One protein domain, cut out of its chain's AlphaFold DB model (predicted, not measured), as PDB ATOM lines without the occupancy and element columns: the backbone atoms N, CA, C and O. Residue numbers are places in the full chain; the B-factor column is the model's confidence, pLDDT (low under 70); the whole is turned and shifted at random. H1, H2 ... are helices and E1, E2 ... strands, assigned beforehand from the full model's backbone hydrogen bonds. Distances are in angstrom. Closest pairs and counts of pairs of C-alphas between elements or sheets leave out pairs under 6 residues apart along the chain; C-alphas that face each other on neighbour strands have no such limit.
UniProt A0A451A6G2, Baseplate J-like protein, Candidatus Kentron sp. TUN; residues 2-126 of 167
ATOM      1  N   GLY A   2      36.928  49.038 102.304       46.44
ATOM      2  CA  GLY A   2      36.575  49.446 100.938       46.44
ATOM      3  C   GLY A   2      35.226  48.864 100.512       46.44
ATOM      4  O   GLY A   2      34.935  47.715 100.830       46.44
ATOM      5  N   ARG A   3      34.406  49.665  99.825       59.16
ATOM      6  CA  ARG A   3      33.108  49.244  99.276       59.16
ATOM      7  C   ARG A   3      33.356  48.234  98.142       59.16
ATOM      8  O   ARG A   3      34.045  48.609  97.191       59.16
ATOM      9  N   PRO A   4      32.867  46.982  98.210       64.88
ATOM     10  CA  PRO A   4      33.076  46.016  97.136       64.88
ATOM     11  C   PRO A   4      32.326  46.480  95.880       64.88
ATOM     12  O   PRO A   4      31.101  46.503  95.850       64.88
ATOM     13  N   TYR A   5      33.081  46.921  94.871       70.81
ATOM     14  CA  TYR A   5      32.603  47.305  93.530       70.81
ATOM     15  C   TYR A   5      31.445  48.318  93.481       70.81
ATOM     16  O   TYR A   5      30.782  48.443  92.461       70.81
ATOM     17  N   GLY A   6      31.217  49.072  94.563       79.38
ATOM     18  CA  GLY A   6      30.124  50.046  94.654       79.38
ATOM     19  C   GLY A   6      28.729  49.440  94.850       79.38
ATOM     20  O   GLY A   6      27.750  50.167  94.717       79.38
ATOM     21  N   VAL A   7      28.624  48.144  95.175       86.56
ATOM     22  CA  VAL A   7      27.341  47.480  95.455       86.56
ATOM     23  C   VAL A   7      27.086  47.472  96.958       86.56
ATOM     24  O   VAL A   7      27.536  46.581  97.684       86.56
ATOM     25  N   ASP A   8      26.361  48.478  97.432       90.19
ATOM     26  CA  ASP A   8      25.943  48.550  98.829       90.19
ATOM     27  C   ASP A   8      24.799  47.548  99.104       90.19
ATOM     28  O   ASP A   8      23.970  47.256  98.233       90.19
ATOM     29  N   ARG A   9      24.785  46.986 100.318       92.44
ATOM     30  CA  ARG A   9      23.729  46.075 100.780       92.44
ATOM     31  C   ARG A   9      22.452  46.868 101.023       92.44
ATOM     32  O   ARG A   9      22.518  47.958 101.592       92.44
ATOM     33  N   LEU A  10      21.311  46.335 100.594       93.44
ATOM     34  CA  LEU A  10      20.040  47.037 100.778       93.44
ATOM     35  C   LEU A  10      19.582  46.936 102.228       93.44
ATOM     36  O   LEU A  10      19.529  45.842 102.789       93.44
ATOM     37  N   VAL A  11      19.251  48.087 102.806       94.50
ATOM     38  CA  VAL A  11      18.737  48.210 104.172       94.50
ATOM     39  C   VAL A  11      17.266  47.816 104.244       94.50
ATOM     40  O   VAL A  11      16.561  47.861 103.235       94.50
ATOM     41  N   ALA A  12      16.809  47.454 105.442       95.31
ATOM     42  CA  ALA A  12      15.396  47.212 105.700       95.31
ATOM     43  C   ALA A  12      14.562  48.480 105.439       95.31
ATOM     44  O   ALA A  12      15.023  49.604 105.657       95.31
ATOM     45  N   THR A  13      13.327  48.290 104.990       96.25
ATOM     46  CA  THR A  13      12.376  49.361 104.667       96.25
ATOM     47  C   THR A  13      11.112  49.216 105.502       96.25
ATOM     48  O   THR A  13      10.733  48.110 105.894       96.25
ATOM     49  N   ALA A  14      10.471  50.338 105.814       97.00
ATOM     50  CA  ALA A  14       9.226  50.367 106.568       97.00
ATOM     51  C   ALA A  14       8.011  50.323 105.637       97.00
ATOM     52  O   ALA A  14       8.041  50.853 104.524       97.00
ATOM     53  N   ALA A  15       6.933  49.703 106.114       96.94
ATOM     54  CA  ALA A  15       5.660  49.721 105.414       96.94
ATOM     55  C   ALA A  15       5.040  51.119 105.476       96.94
ATOM     56  O   ALA A  15       5.069  51.771 106.521       96.94
ATOM     57  N   ALA A  16       4.456  51.575 104.377       97.25
ATOM     58  CA  ALA A  16       3.757  52.849 104.312       97.25
ATOM     59  C   ALA A  16       2.514  52.739 103.432       97.25
ATOM     60  O   ALA A  16       2.396  51.850 102.585       97.25
ATOM     61  N   GLY A  17       1.579  53.653 103.639       97.19
ATOM     62  CA  GLY A  17       0.342  53.706 102.873       97.19
ATOM     63  C   GLY A  17      -0.658  54.660 103.498       97.19
ATOM     64  O   GLY A  17      -0.293  55.542 104.276       97.19
ATOM     65  N   GLU A  18      -1.925  54.487 103.143       97.31
ATOM     66  CA  GLU A  18      -3.006  55.353 103.601       97.31
ATOM     67  C   GLU A  18      -3.971  54.608 104.517       97.31
ATOM     68  O   GLU A  18      -4.287  53.432 104.312       97.31
ATOM     69  N   VAL A  19      -4.472  55.328 105.514       97.50
ATOM     70  CA  VAL A  19      -5.565  54.899 106.384       97.50
ATOM     71  C   VAL A  19      -6.709  55.897 106.287       97.50
ATOM     72  O   VAL A  19      -6.488  57.089 106.090       97.50
ATOM     73  N   SER A  20      -7.936  55.415 106.423       97.06
ATOM     74  CA  SER A  20      -9.132  56.242 106.525       97.06
ATOM     75  C   SER A  20      -9.380  56.592 107.988       97.06
ATOM     76  O   SER A  20      -9.550  55.696 108.823       97.06
ATOM     77  N   ALA A  21      -9.375  57.888 108.286       96.62
ATOM     78  CA  ALA A  21      -9.728  58.450 109.580       96.62
ATOM     79  C   ALA A  21     -11.086  59.159 109.503       96.62
ATOM     80  O   ALA A  21     -11.397  59.829 108.518       96.62
ATOM     81  N   THR A  22     -11.871  59.049 110.569       96.38
ATOM     82  CA  THR A  22     -13.183  59.690 110.716       96.38
ATOM     83  C   THR A  22     -13.252  60.458 112.030       96.38
ATOM     84  O   THR A  22     -12.473  60.223 112.956       96.38
ATOM     85  N   GLY A  23     -14.157  61.432 112.109       95.12
ATOM     86  CA  GLY A  23     -14.338  62.237 113.309       95.12
ATOM     87  C   GLY A  23     -15.085  63.535 113.041       95.12
ATOM     88  O   GLY A  23     -15.809  63.684 112.059       95.12
ATOM     89  N   VAL A  24     -14.910  64.490 113.947       95.94
ATOM     90  CA  VAL A  24     -15.461  65.837 113.845       95.94
ATOM     91  C   VAL A  24     -14.683  66.616 112.789       95.94
ATOM     92  O   VAL A  24     -13.466  66.784 112.899       95.94
ATOM     93  N   ASN A  25     -15.405  67.136 111.796       96.06
ATOM     94  CA  ASN A  25     -14.852  67.982 110.743       96.06
ATOM     95  C   ASN A  25     -14.035  69.151 111.329       96.06
ATOM     96  O   ASN A  25     -14.463  69.827 112.269       96.06
ATOM     97  N   GLY A  26     -12.843  69.369 110.777       94.19
ATOM     98  CA  GLY A  26     -11.889  70.387 111.205       94.19
ATOM     99  C   GLY A  26     -10.939  69.947 112.322       94.19
ATOM    100  O   GLY A  26     -10.021  70.700 112.651       94.19
ATOM    101  N   THR A  27     -11.105  68.746 112.888       95.44
ATOM    102  CA  THR A  27     -10.138  68.183 113.846       95.44
ATOM    103  C   THR A  27      -8.798  67.952 113.155       95.44
ATOM    104  O   THR A  27      -8.752  67.397 112.058       95.44
ATOM    105  N   GLN A  28      -7.705  68.373 113.793       95.12
ATOM    106  CA  GLN A  28      -6.357  68.184 113.262       95.12
ATOM    107  C   GLN A  28      -5.727  66.906 113.811       95.12
ATOM    108  O   GLN A  28      -5.570  66.753 115.021       95.12
ATOM    109  N   LEU A  29      -5.312  66.027 112.904       95.19
ATOM    110  CA  LEU A  29      -4.363  64.957 113.174       95.19
ATOM    111  C   LEU A  29      -2.959  65.475 112.877       95.19
ATOM    112  O   LEU A  29      -2.690  65.970 111.780       95.19
ATOM    113  N   LEU A  30      -2.081  65.407 113.874       96.62
ATOM    114  CA  LEU A  30      -0.710  65.891 113.761       96.62
ATOM    115  C   LEU A  30       0.203  64.800 113.198       96.62
ATOM    116  O   LEU A  30      -0.034  63.610 113.414       96.62
ATOM    117  N   ALA A  31       1.275  65.216 112.521       95.69
ATOM    118  CA  ALA A  31       2.382  64.314 112.221       95.69
ATOM    119  C   ALA A  31       2.959  63.736 113.527       95.69
ATOM    120  O   ALA A  31       2.823  64.355 114.583       95.69
ATOM    121  N   GLU A  32       3.573  62.555 113.447       96.38
ATOM    122  CA  GLU A  32       4.146  61.806 114.580       96.38
ATOM    123  C   GLU A  32       3.104  61.255 115.579       96.38
ATOM    124  O   GLU A  32       3.464  60.616 116.566       96.38
ATOM    125  N   THR A  33       1.801  61.436 115.328       96.81
ATOM    126  CA  THR A  33       0.756  60.760 116.117       96.81
ATOM    127  C   THR A  33       0.849  59.252 115.895       96.81
ATOM    128  O   THR A  33       0.892  58.800 114.748       96.81
ATOM    129  N   LEU A  34       0.845  58.480 116.985       97.88
ATOM    130  CA  LEU A  34       1.053  57.035 116.944       97.88
ATOM    131  C   LEU A  34      -0.250  56.227 116.940       97.88
ATOM    132  O   LEU A  34      -1.201  56.486 117.685       97.88
ATOM    133  N   LEU A  35      -0.232  55.177 116.132       97.94
ATOM    134  CA  LEU A  35      -1.287  54.201 115.926       97.94
ATOM    135  C   LEU A  35      -0.726  52.797 116.181       97.94
ATOM    136  O   LEU A  35       0.339  52.452 115.683       97.94
ATOM    137  N   ARG A  36      -1.458  51.955 116.906       98.25
ATOM    138  CA  ARG A  36      -1.138  50.544 117.134       98.25
ATOM    139  C   ARG A  36      -1.856  49.671 116.112       98.25
ATOM    140  O   ARG A  36      -3.086  49.711 116.016       98.25
ATOM    141  N   GLY A  37      -1.099  48.855 115.386       97.44
ATOM    142  CA  GLY A  37      -1.636  47.852 114.467       97.44
ATOM    143  C   GLY A  37      -2.042  46.548 115.154       97.44
ATOM    144  O   GLY A  37      -1.630  46.267 116.283       97.44
ATOM    145  N   PRO A  38      -2.810  45.690 114.458       96.56
ATOM    146  CA  PRO A  38      -3.222  44.383 114.977       96.56
ATOM    147  C   PRO A  38      -2.045  43.404 115.112       96.56
ATOM    148  O   PRO A  38      -2.131  42.421 115.842       96.56
ATOM    149  N   ASN A  39      -0.937  43.682 114.422       95.44
ATOM    150  CA  ASN A  39       0.338  42.979 114.528       95.44
ATOM    151  C   ASN A  39       1.162  43.394 115.763       95.44
ATOM    152  O   ASN A  39       2.237  42.847 115.986       95.44
ATOM    153  N   GLY A  40       0.677  44.352 116.560       96.19
ATOM    154  CA  GLY A  40       1.373  44.852 117.741       96.19
ATOM    155  C   GLY A  40       2.476  45.868 117.446       96.19
ATOM    156  O   GLY A  40       3.120  46.303 118.395       96.19
ATOM    157  N   LEU A  41       2.677  46.268 116.186       97.81
ATOM    158  CA  LEU A  41       3.633  47.308 115.796       97.81
ATOM    159  C   LEU A  41       2.988  48.697 115.808       97.81
ATOM    160  O   LEU A  41       1.760  48.823 115.746       97.81
ATOM    161  N   ASP A  42       3.837  49.718 115.888       98.06
ATOM    162  CA  ASP A  42       3.436  51.121 115.907       98.06
ATOM    163  C   ASP A  42       3.612  51.772 114.536       98.06
ATOM    164  O   ASP A  42       4.564  51.489 113.810       98.06
ATOM    165  N   TYR A  43       2.677  52.651 114.196       98.19
ATOM    166  CA  TYR A  43       2.622  53.391 112.944       98.19
ATOM    167  C   TYR A  43       2.459  54.870 113.254       98.19
ATOM    168  O   TYR A  43       1.657  55.244 114.106       98.19
ATOM    169  N   GLU A  44       3.197  55.710 112.551       97.75
ATOM    170  CA  GLU A  44       3.176  57.155 112.710       97.75
ATOM    171  C   GLU A  44       2.467  57.834 111.539       97.75
ATOM    172  O   GLU A  44       2.586  57.420 110.383       97.75
ATOM    173  N   ILE A  45       1.731  58.902 111.839       97.50
ATOM    174  CA  ILE A  45       1.179  59.800 110.821       97.50
ATOM    175  C   ILE A  45       2.311  60.648 110.230       97.50
ATOM    176  O   ILE A  45       3.053  61.306 110.957       97.50
ATOM    177  N   LEU A  46       2.412  60.691 108.900       96.88
ATOM    178  CA  LEU A  46       3.512  61.374 108.209       96.88
ATOM    179  C   LEU A  46       3.305  62.883 108.056       96.88
ATOM    180  O   LEU A  46       4.266  63.647 107.987       96.88
ATOM    181  N   THR A  47       2.054  63.330 107.942       94.94
ATOM    182  CA  THR A  47       1.732  64.736 107.663       94.94
ATOM    183  C   THR A  47       0.504  65.187 108.435       94.94
ATOM    184  O   THR A  47      -0.370  64.387 108.755       94.94
ATOM    185  N   VAL A  48       0.432  66.488 108.728       95.75
ATOM    186  CA  VAL A  48      -0.767  67.092 109.318       95.75
ATOM    187  C   VAL A  48      -1.946  66.962 108.355       95.75
ATOM    188  O   VAL A  48      -1.842  67.356 107.193       95.75
ATOM    189  N   VAL A  49      -3.079  66.478 108.863       96.19
ATOM    190  CA  VAL A  49      -4.332  66.347 108.109       96.19
ATOM    191  C   VAL A  49      -5.491  66.889 108.944       96.19
ATOM    192  O   VAL A  49      -5.594  66.611 110.137       96.19
ATOM    193  N   ALA A  50      -6.369  67.676 108.320       95.81
ATOM    194  CA  ALA A  50      -7.635  68.086 108.920       95.81
ATOM    195  C   ALA A  50      -8.746  67.136 108.455       95.81
ATOM    196  O   ALA A  50      -8.899  66.926 107.251       95.81
ATOM    197  N   LEU A  51      -9.510  66.580 109.397       96.00
ATOM    198  CA  LEU A  51     -10.628  65.688 109.091       96.00
ATOM    199  C   LEU A  51     -11.737  66.440 108.346       96.00
ATOM    200  O   LEU A  51     -12.093  67.554 108.732       96.00
ATOM    201  N   GLY A  52     -12.276  65.828 107.293       93.50
ATOM    202  CA  GLY A  52     -13.432  66.325 106.547       93.50
ATOM    203  C   GLY A  52     -14.765  65.775 107.063       93.50
ATOM    204  O   GLY A  52     -14.838  65.133 108.110       93.50
ATOM    205  N   ASP A  53     -15.837  66.009 106.302       88.50
ATOM    206  CA  ASP A  53     -17.147  65.392 106.544       88.50
ATOM    207  C   ASP A  53     -17.144  63.936 106.036       88.50
ATOM    208  O   ASP A  53     -17.657  63.636 104.957       88.50
ATOM    209  N   GLY A  54     -16.516  63.035 106.799       91.06
ATOM    210  CA  GLY A  54     -16.431  61.599 106.510       91.06
ATOM    211  C   GLY A  54     -14.999  61.068 106.454       91.06
ATOM    212  O   GLY A  54     -14.087  61.626 107.067       91.06
ATOM    213  N   ASP A  55     -14.825  59.972 105.718       93.50
ATOM    214  CA  ASP A  55     -13.549  59.286 105.519       93.50
ATOM    215  C   ASP A  55     -12.487  60.230 104.949       93.50
ATOM    216  O   ASP A  55     -12.589  60.722 103.822       93.50
ATOM    217  N   THR A  56     -11.453  60.475 105.747       96.50
ATOM    218  CA  THR A  56     -10.326  61.331 105.393       96.50
ATOM    219  C   THR A  56      -9.069  60.470 105.260       96.50
ATOM    220  O   THR A  56      -8.694  59.814 106.234       96.50
ATOM    221  N   PRO A  57      -8.398  60.449 104.092       96.25
ATOM    222  CA  PRO A  57      -7.166  59.692 103.920       96.25
ATOM    223  C   PRO A  57      -6.020  60.345 104.697       96.25
ATOM    224  O   PRO A  57      -5.804  61.556 104.628       96.25
ATOM    225  N   VAL A  58      -5.269  59.523 105.421       96.81
ATOM    226  CA  VAL A  58      -4.112  59.920 106.219       96.81
ATOM    227  C   VAL A  58      -2.946  59.009 105.864       96.81
ATOM    228  O   VAL A  58      -3.050  57.788 105.961       96.81
ATOM    229  N   SER A  59      -1.825  59.595 105.450       97.69
ATOM    230  CA  SER A  59      -0.613  58.830 105.156       97.69
ATOM    231  C   SER A  59       0.099  58.432 106.445       97.69
ATOM    232  O   SER A  59       0.389  59.285 107.289       97.69
ATOM    233  N   VAL A  60       0.415  57.145 106.566       97.94
ATOM    234  CA  VAL A  60       1.091  56.561 107.728       97.94
ATOM    235  C   VAL A  60       2.280  55.704 107.308       97.94
ATOM    236  O   VAL A  60       2.316  55.169 106.196       97.94
ATOM    237  N   CYS A  61       3.241  55.549 108.214       97.88
ATOM    238  CA  CYS A  61       4.379  54.650 108.063       97.88
ATOM    239  C   CYS A  61       4.591  53.833 109.340       97.88
ATOM    240  O   CYS A  61       4.357  54.327 110.436       97.88
ATOM    241  N   CYS A  62       4.995  52.573 109.207       97.88
ATOM    242  CA  CYS A  62       5.402  51.742 110.332       97.88
ATOM    243  C   CYS A  62       6.697  52.302 110.937       97.88
ATOM    244  O   CYS A  62       7.638  52.609 110.208       97.88
ATOM    245  N   VAL A  63       6.753  52.412 112.263       97.38
ATOM    246  CA  VAL A  63       7.949  52.878 112.982       97.38
ATOM    247  C   VAL A  63       9.087  51.865 112.838       97.38
ATOM    248  O   VAL A  63      10.246  52.238 112.650       97.38
ATOM    249  N   ASP A  64       8.751  50.575 112.875       96.38
ATOM    250  CA  ASP A  64       9.702  49.493 112.635       96.38
ATOM    251  C   ASP A  64       9.812  49.167 111.137       96.38
ATOM    252  O   ASP A  64       8.823  49.118 110.401       96.38
ATOM    253  N   THR A  65      11.034  48.885 110.686       95.50
ATOM    254  CA  THR A  65      11.295  48.347 109.346       95.50
ATOM    255  C   THR A  65      11.078  46.837 109.305       95.50
ATOM    256  O   THR A  65      11.275  46.161 110.314       95.50
ATOM    257  N   GLY A  66      10.762  46.295 108.132       95.12
ATOM    258  CA  GLY A  66      10.571  44.859 107.935       95.12
ATOM    259  C   GLY A  66       9.204  44.514 107.356       95.12
ATOM    260  O   GLY A  66       8.286  45.337 107.318       95.12
ATOM    261  N   SER A  67       9.050  43.270 106.905       94.50
ATOM    262  CA  SER A  67       7.807  42.817 106.263       94.50
ATOM    263  C   SER A  67       6.655  42.626 107.249       94.50
ATOM    264  O   SER A  67       5.490  42.697 106.857       94.50
ATOM    265  N   ASN A  68       6.961  42.472 108.540       95.38
ATOM    266  CA  ASN A  68       5.960  42.376 109.603       95.38
ATOM    267  C   ASN A  68       5.107  43.646 109.748       95.38
ATOM    268  O   ASN A  68       4.005  43.555 110.285       95.38
ATOM    269  N   GLY A  69       5.594  44.802 109.283       95.44
ATOM    270  CA  GLY A  69       4.849  46.066 109.261       95.44
ATOM    271  C   GLY A  69       3.804  46.164 108.148       95.44
ATOM    272  O   GLY A  69       3.028  47.114 108.129       95.44
ATOM    273  N   ASN A  70       3.762  45.214 107.209       96.38
ATOM    274  CA  ASN A  70       2.785  45.260 106.127       96.38
ATOM    275  C   ASN A  70       1.383  44.905 106.647       96.38
ATOM    276  O   ASN A  70       1.196  43.879 107.303       96.38
ATOM    277  N   LEU A  71       0.390  45.729 106.307       97.00
ATOM    278  CA  LEU A  71      -1.019  45.515 106.648       97.00
ATOM    279  C   LEU A  71      -1.878  45.529 105.388       97.00
ATOM    280  O   LEU A  71      -1.770  46.432 104.562       97.00
ATOM    281  N   ILE A  72      -2.763  44.549 105.246       96.19
ATOM    282  CA  ILE A  72      -3.697  44.485 104.117       96.19
ATOM    283  C   ILE A  72      -4.877  45.445 104.320       96.19
ATOM    284  O   ILE A  72      -5.168  45.874 105.439       96.19
ATOM    285  N   GLU A  73      -5.573  45.756 103.226       97.06
ATOM    286  CA  GLU A  73      -6.812  46.542 103.236       97.06
ATOM    287  C   GLU A  73      -7.799  46.054 104.309       97.06
ATOM    288  O   GLU A  73      -7.980  44.853 104.528       97.06
ATOM    289  N   GLY A  74      -8.465  47.006 104.964       95.69
ATOM    290  CA  GLY A  74      -9.535  46.725 105.919       95.69
ATOM    291  C   GLY A  74      -9.055  46.365 107.323       95.69
ATOM    292  O   GLY A  74      -9.876  46.269 108.235       95.69
ATOM    293  N   GLN A  75      -7.746  46.194 107.540       97.00
ATOM    294  CA  GLN A  75      -7.209  46.068 108.894       97.00
ATOM    295  C   GLN A  75      -7.360  47.381 109.666       97.00
ATOM    296  O   GLN A  75      -7.306  48.469 109.097       97.00
ATOM    297  N   THR A  76      -7.560  47.279 110.977       97.12
ATOM    298  CA  THR A  76      -7.831  48.437 111.832       97.12
ATOM    299  C   THR A  76      -6.605  48.805 112.654       97.12
ATOM    300  O   THR A  76      -6.030  47.965 113.344       97.12
ATOM    301  N   LEU A  77      -6.245  50.081 112.608       97.25
ATOM    302  CA  LEU A  77      -5.245  50.730 113.444       97.25
ATOM    303  C   LEU A  77      -5.946  51.496 114.564       97.25
ATOM    304  O   LEU A  77      -7.006  52.074 114.348       97.25
ATOM    305  N   THR A  78      -5.377  51.492 115.766       97.88
ATOM    306  CA  THR A  78      -5.969  52.152 116.940       97.88
ATOM    307  C   THR A  78      -5.050  53.250 117.445       97.88
ATOM    308  O   THR A  78      -3.868  52.993 117.640       97.88
ATOM    309  N   LEU A  79      -5.562  54.453 117.694       97.06
ATOM    310  CA  LEU A  79      -4.777  55.527 118.308       97.06
ATOM    311  C   LEU A  79      -4.252  55.086 119.679       97.06
ATOM    312  O   LEU A  79      -5.010  54.574 120.506       97.06
ATOM    313  N   ILE A  80      -2.948  55.272 119.899       96.88
ATOM    314  CA  ILE A  80      -2.319  54.986 121.197       96.88
ATOM    315  C   ILE A  80      -2.746  56.047 122.208       96.88
ATOM    316  O   ILE A  80      -3.227  55.712 123.290       96.88
ATOM    317  N   ASP A  81      -2.624  57.312 121.807       94.50
ATOM    318  CA  ASP A  81      -3.096  58.467 122.559       94.50
ATOM    319  C   ASP A  81      -4.340  59.034 121.857       94.50
ATOM    320  O   ASP A  81      -4.235  59.550 120.738       94.50
ATOM    321  N   PRO A  82      -5.535  58.930 122.469       93.19
ATOM    322  CA  PRO A  82      -6.766  59.406 121.852       93.19
ATOM    323  C   PRO A  82      -6.707  60.903 121.531       93.19
ATOM    324  O   PRO A  82      -6.447  61.731 122.406       93.19
ATOM    325  N   VAL A  83      -7.018  61.258 120.284       94.50
ATOM    326  CA  VAL A  83      -7.098  62.652 119.828       94.50
ATOM    327  C   VAL A  83      -8.547  63.133 119.955       94.50
ATOM    328  O   VAL A  83      -9.431  62.570 119.304       94.50
ATOM    329  N   PRO A  84      -8.843  64.167 120.765       94.31
ATOM    330  CA  PRO A  84     -10.204  64.674 120.913       94.31
ATOM    331  C   PRO A  84     -10.807  65.099 119.572       94.31
ATOM    332  O   PRO A  84     -10.221  65.905 118.854       94.31
ATOM    333  N   GLY A  85     -11.994  64.583 119.255       92.69
ATOM    334  CA  GLY A  85     -12.677  64.862 117.989       92.69
ATOM    335  C   GLY A  85     -12.306  63.916 116.843       92.69
ATOM    336  O   GLY A  85     -12.945  63.990 115.804       92.69
ATOM    337  N   CYS A  86     -11.346  63.006 117.021       95.81
ATOM    338  CA  CYS A  86     -11.074  61.913 116.090       95.81
ATOM    339  C   CYS A  86     -11.642  60.602 116.643       95.81
ATOM    340  O   CYS A  86     -11.589  60.360 117.853       95.81
ATOM    341  N   ASP A  87     -12.146  59.736 115.768       95.69
ATOM    342  CA  ASP A  87     -12.457  58.365 116.152       95.69
ATOM    343  C   ASP A  87     -11.167  57.616 116.503       95.69
ATOM    344  O   ASP A  87     -10.103  57.836 115.921       95.69
ATOM    345  N   ASN A  88     -11.253  56.713 117.481       95.69
ATOM    346  CA  ASN A  88     -10.072  56.040 118.024       95.69
ATOM    347  C   ASN A  88      -9.478  54.982 117.079       95.69
ATOM    348  O   ASN A  88      -8.407  54.442 117.349       95.69
ATOM    349  N   THR A  89     -10.189  54.643 116.005       96.19
ATOM    350  CA  THR A  89      -9.818  53.595 115.056       96.19
ATOM    351  C   THR A  89      -9.762  54.147 113.643       96.19
ATOM    352  O   THR A  89     -10.671  54.860 113.228       96.19
ATOM    353  N   MET A  90      -8.739  53.751 112.894       96.94
ATOM    354  CA  MET A  90      -8.549  54.076 111.483       96.94
ATOM    355  C   MET A  90      -8.459  52.785 110.677       96.94
ATOM    356  O   MET A  90      -7.928  51.784 111.160       96.94
ATOM    357  N   THR A  91      -8.970  52.787 109.450       97.62
ATOM    358  CA  THR A  91      -8.995  51.578 108.611       97.62
ATOM    359  C   THR A  91      -7.957  51.680 107.507       97.62
ATOM    360  O   THR A  91      -7.910  52.684 106.807       97.62
ATOM    361  N   VAL A  92      -7.131  50.652 107.329       97.75
ATOM    362  CA  VAL A  92      -6.149  50.583 106.241       97.75
ATOM    363  C   VAL A  92      -6.870  50.635 104.894       97.75
ATOM    364  O   VAL A  92      -7.797  49.859 104.649       97.75
ATOM    365  N   GLY A  93      -6.442  51.559 104.032       95.44
ATOM    366  CA  GLY A  93      -7.034  51.785 102.719       95.44
ATOM    367  C   GLY A  93      -6.788  50.640 101.732       95.44
ATOM    368  O   GLY A  93      -6.040  49.699 101.999       95.44
ATOM    369  N   ALA A  94      -7.390  50.750 100.546       93.69
ATOM    370  CA  ALA A  94      -7.417  49.678  99.546       93.69
ATOM    371  C   ALA A  94      -6.042  49.227  99.028       93.69
ATOM    372  O   ALA A  94      -5.879  48.102  98.566       93.69
ATOM    373  N   SER A  95      -5.030  50.093  99.100       93.19
ATOM    374  CA  SER A  95      -3.661  49.743  98.709       93.19
ATOM    375  C   SER A  95      -2.882  48.987  99.790       93.19
ATOM    376  O   SER A  95      -1.800  48.479  99.499       93.19
ATOM    377  N   GLY A  96      -3.415  48.887 101.012       95.81
ATOM    378  CA  GLY A  96      -2.677  48.378 102.162       95.81
ATOM    379  C   GLY A  96      -1.588  49.341 102.652       95.81
ATOM    380  O   GLY A  96      -1.307  50.368 102.033       95.81
ATOM    381  N   LEU A  97      -0.945  48.976 103.760       96.38
ATOM    382  CA  LEU A  97       0.366  49.496 104.141       96.38
ATOM    383  C   LEU A  97       1.405  48.494 103.644       96.38
ATOM    384  O   LEU A  97       1.444  47.365 104.127       96.38
ATOM    385  N   MET A  98       2.191  48.881 102.643       95.12
ATOM    386  CA  MET A  98       3.073  47.982 101.889       95.12
ATOM    387  C   MET A  98       4.488  48.555 101.798       95.12
ATOM    388  O   MET A  98       4.739  49.698 102.171       95.12
ATOM    389  N   GLY A  99       5.424  47.764 101.270       92.19
ATOM    390  CA  GLY A  99       6.816  48.184 101.078       92.19
ATOM    391  C   GLY A  99       7.719  47.925 102.283       92.19
ATOM    392  O   GLY A  99       8.919  48.166 102.194       92.19
ATOM    393  N   GLY A 100       7.181  47.372 103.372       95.56
ATOM    394  CA  GLY A 100       7.983  46.844 104.463       95.56
ATOM    395  C   GLY A 100       8.760  45.616 103.998       95.56
ATOM    396  O   GLY A 100       8.164  44.661 103.487       95.56
ATOM    397  N   ALA A 101      10.080  45.640 104.154       95.19
ATOM    398  CA  ALA A 101      10.951  44.536 103.780       95.19
ATOM    399  C   ALA A 101      12.165  44.445 104.696       95.19
ATOM    400  O   ALA A 101      12.663  45.449 105.207       95.19
ATOM    401  N   GLU A 102      12.640  43.220 104.886       94.50
ATOM    402  CA  GLU A 102      13.856  42.960 105.644       94.50
ATOM    403  C   GLU A 102      15.092  43.491 104.912       94.50
ATOM    404  O   GLU A 102      15.100  43.669 103.691       94.50
ATOM    405  N   GLU A 103      16.164  43.707 105.674       93.62
ATOM    406  CA  GLU A 103      17.486  43.940 105.101       93.62
ATOM    407  C   GLU A 103      17.852  42.768 104.183       93.62
ATOM    408  O   GLU A 103      17.652  41.600 104.528       93.62
ATOM    409  N   GLU A 104      18.418  43.074 103.017       92.44
ATOM    410  CA  GLU A 104      18.816  42.062 102.042       92.44
ATOM    411  C   GLU A 104      19.713  41.004 102.692       92.44
ATOM    412  O   GLU A 104      20.633  41.340 103.439       92.44
ATOM    413  N   SER A 105      19.500  39.719 102.405       92.31
ATOM    414  CA  SER A 105      20.317  38.664 103.004       92.31
ATOM    415  C   SER A 105      21.790  38.773 102.576       92.31
ATOM    416  O   SER A 105      22.125  39.268 101.499       92.31
ATOM    417  N   VAL A 106      22.713  38.299 103.418       92.38
ATOM    418  CA  VAL A 106      24.150  38.321 103.081       92.38
ATOM    419  C   VAL A 106      24.441  37.500 101.820       92.38
ATOM    420  O   VAL A 106      25.338  37.860 101.058       92.38
ATOM    421  N   ASP A 107      23.701  36.417 101.587       91.75
ATOM    422  CA  ASP A 107      23.905  35.558 100.422       91.75
ATOM    423  C   ASP A 107      23.372  36.200  99.134       91.75
ATOM    424  O   ASP A 107      24.085  36.191  98.129       91.75
ATOM    425  N   ASP A 108      22.212  36.864  99.171       90.31
ATOM    426  CA  ASP A 108      21.697  37.627  98.022       90.31
ATOM    427  C   ASP A 108      22.623  38.798  97.673       90.31
ATOM    428  O   ASP A 108      22.993  38.999  96.510       90.31
ATOM    429  N   TRP A 109      23.102  39.510  98.698       92.19
ATOM    430  CA  TRP A 109      24.066  40.589  98.512       92.19
ATOM    431  C   TRP A 109      25.375  40.080  97.890       92.19
ATOM    432  O   TRP A 109      25.899  40.681  96.950       92.19
ATOM    433  N   ARG A 110      25.892  38.931  98.351       92.19
ATOM    434  CA  ARG A 110      27.080  38.289  97.757       92.19
ATOM    435  C   ARG A 110      26.870  37.941  96.288       92.19
ATOM    436  O   ARG A 110      27.788  38.148  95.495       92.19
ATOM    437  N   ILE A 111      25.693  37.430  95.924       90.75
ATOM    438  CA  ILE A 111      25.353  37.108  94.534       90.75
ATOM    439  C   ILE A 111      25.399  38.374  93.674       90.75
ATOM    440  O   ILE A 111      26.050  38.366  92.632       90.75
ATOM    441  N   ARG A 112      24.801  39.482  94.125       90.44
ATOM    442  CA  ARG A 112      24.843  40.763  93.398       90.44
ATOM    443  C   ARG A 112      26.246  41.343  93.268       90.44
ATOM    444  O   ARG A 112      26.594  41.846  92.204       90.44
ATOM    445  N   VAL A 113      27.065  41.263  94.315       91.12
ATOM    446  CA  VAL A 113      28.469  41.707  94.264       91.12
ATOM    447  C   VAL A 113      29.265  40.876  93.251       91.12
ATOM    448  O   VAL A 113      30.052  41.428  92.482       91.12
ATOM    449  N   ALA A 114      29.066  39.554  93.235       90.94
ATOM    450  CA  ALA A 114      29.718  38.668  92.276       90.94
ATOM    451  C   ALA A 114      29.236  38.919  90.838       90.94
ATOM    452  O   ALA A 114      30.047  38.899  89.910       90.94
ATOM    453  N   ASP A 115      27.941  39.182  90.649       88.62
ATOM    454  CA  ASP A 115      27.374  39.549  89.351       88.62
ATOM    455  C   ASP A 115      27.955  40.874  88.843       88.62
ATOM    456  O   ASP A 115      28.463  40.924  87.724       88.62
ATOM    457  N   GLU A 116      28.009  41.912  89.687       88.88
ATOM    458  CA  GLU A 116      28.618  43.197  89.324       88.88
ATOM    459  C   GLU A 116      30.085  43.033  88.927       88.88
ATOM    460  O   GLU A 116      30.510  43.550  87.895       88.88
ATOM    461  N   TRP A 117      30.860  42.265  89.699       87.81
ATOM    462  CA  TRP A 117      32.246  41.967  89.346       87.81
ATOM    463  C   TRP A 117      32.354  41.329  87.955       87.81
ATOM    464  O   TRP A 117      33.154  41.769  87.126       87.81
ATOM    465  N   ASN A 118      31.526  40.320  87.673       88.56
ATOM    466  CA  ASN A 118      31.513  39.662  86.371       88.56
ATOM    467  C   ASN A 118      31.124  40.631  85.250       88.56
ATOM    468  O   ASN A 118      31.772  40.632  84.200       88.56
ATOM    469  N   VAL A 119      30.111  41.475  85.454       86.81
ATOM    470  CA  VAL A 119      29.668  42.474  84.471       86.81
ATOM    471  C   VAL A 119      30.782  43.477  84.178       86.81
ATOM    472  O   VAL A 119      31.133  43.655  83.011       86.81
ATOM    473  N   VAL A 120      31.392  44.067  85.208       85.94
ATOM    474  CA  VAL A 120      32.455  45.071  85.053       85.94
ATOM    475  C   VAL A 120      33.660  44.497  84.309       85.94
ATOM    476  O   VAL A 120      34.191  45.144  83.405       85.94
ATOM    477  N   VAL A 121      34.074  43.268  84.637       87.50
ATOM    478  CA  VAL A 121      35.246  42.628  84.016       87.50
ATOM    479  C   VAL A 121      34.967  42.170  82.581       87.50
ATOM    480  O   VAL A 121      35.854  42.256  81.734       87.50
ATOM    481  N   THR A 122      33.759  41.684  82.277       87.56
ATOM    482  CA  THR A 122      33.458  41.083  80.961       87.56
ATOM    483  C   THR A 122      32.823  42.046  79.962       87.56
ATOM    484  O   THR A 122      33.027  41.900  78.758       87.56
ATOM    485  N   ARG A 123      32.044  43.022  80.434       84.38
ATOM    486  CA  ARG A 123      31.243  43.934  79.597       84.38
ATOM    487  C   ARG A 123      31.595  45.407  79.791       84.38
ATOM    488  O   ARG A 123      31.034  46.254  79.092       84.38
ATOM    489  N   GLY A 124      32.534  45.703  80.688       84.00
ATOM    490  CA  GLY A 124      32.922  47.060  81.048       84.00
ATOM    491  C   GLY A 124      31.875  47.750  81.922       84.00
ATOM    492  O   GLY A 124      30.965  47.120  82.455       84.00
ATOM    493  N   ALA A 125      32.010  49.067  82.063       81.75
ATOM    494  CA  ALA A 125      31.086  49.864  82.861       81.75
ATOM    495  C   ALA A 125      29.634  49.774  82.348       81.75
ATOM    496  O   ALA A 125      29.372  49.621  81.143       81.75
ATOM    497  N   ARG A 126      28.689  49.912  83.284       82.31
ATOM    498  CA  ARG A 126      27.256  50.027  82.984       82.31
ATOM    499  C   ARG A 126      27.012  51.239  82.080       82.31
ATOM    500  O   ARG A 126      27.559  52.311  82.319       82.31
TER     501      ARG A 126
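This is residues 2 to 126 of the 167 residues of the protein "Baseplate J-like protein" of Candidatus Kentron sp. TUN (UniProt A0A451A6G2). A small closed barrel of six antiparallel strands, E1 to E6, makes one end of the model, and a single helix, H1, lies well away from it at the other end. Residues 2 to 13 and the link from E6 to H1 both run between the barrel and that far end, and this extension makes the length. The printed part has 125 residues, with E1, E2, E3, E4, E5, E6 and H1 in that order; round the ring run E1, E4, E3, E2, E5, E6 and back to E1. The class is mixed, helices and strands, though under half of the residues are in named elements. The whole is loose, with a radius of gyration of the C-alphas of 19.8 A and spans of 64 by 26 by 26 A.

Residues 2 to 13 have no named element. E1, residues 14 to 21, begins at C-alpha 14 at (9.226, 50.367, 106.568), is 20.8 A long and bends by 51 degrees at residue 17. E2 is residues 34 to 36, 6.9 A, and E3 residues 42 to 45, 10.3 A. E4, residues 56 to 65, is 25.5 A long. E5 is residues 76 to 79, 10.1 A. E6, residues 89 to 98, measures 19.3 A and bends by 102 degrees at residue 95. H1, residues 106 to 123, is 25.2 A long and ends at C-alpha 123 at (31.243, 43.934, 79.597).

E1 has E4 on one side, with N 19 and O 58 at 2.9 A, and E6 on the other side, with N 20 and O 91 at 2.8 A. E3 and E4 form a hairpin, with N 44 and O 61 at 2.8 A. E2 and E3 form another, with N 35 and O 43 at 2.8 A. E2, E3 and E4 are a meander, each strand the antiparallel neighbour of the one before. E2 and E5 are antiparallel, with N 36 and O 78 at 2.7 A. The hairpin E5 and E6 has N 77 and O 90 at 2.8 A. E1 to E4 and E2 to E5 are each a Greek key, a meander of three strands in a run of four whose first and fourth are antiparallel neighbours. H1 is not on the barrel, with 0 pairs of C-alphas within 10 A; in H1 every O i to N i+4 pair is within hydrogen-bond range.

The C-alphas farthest apart, those of Val 24 and Thr 122, are 63.9 A apart. The printed part has no cut. The link from E1 to E2, 12 residues, is long. The mean pLDDT of the printed part is 93.2, and residues 2 to 4 are under 70.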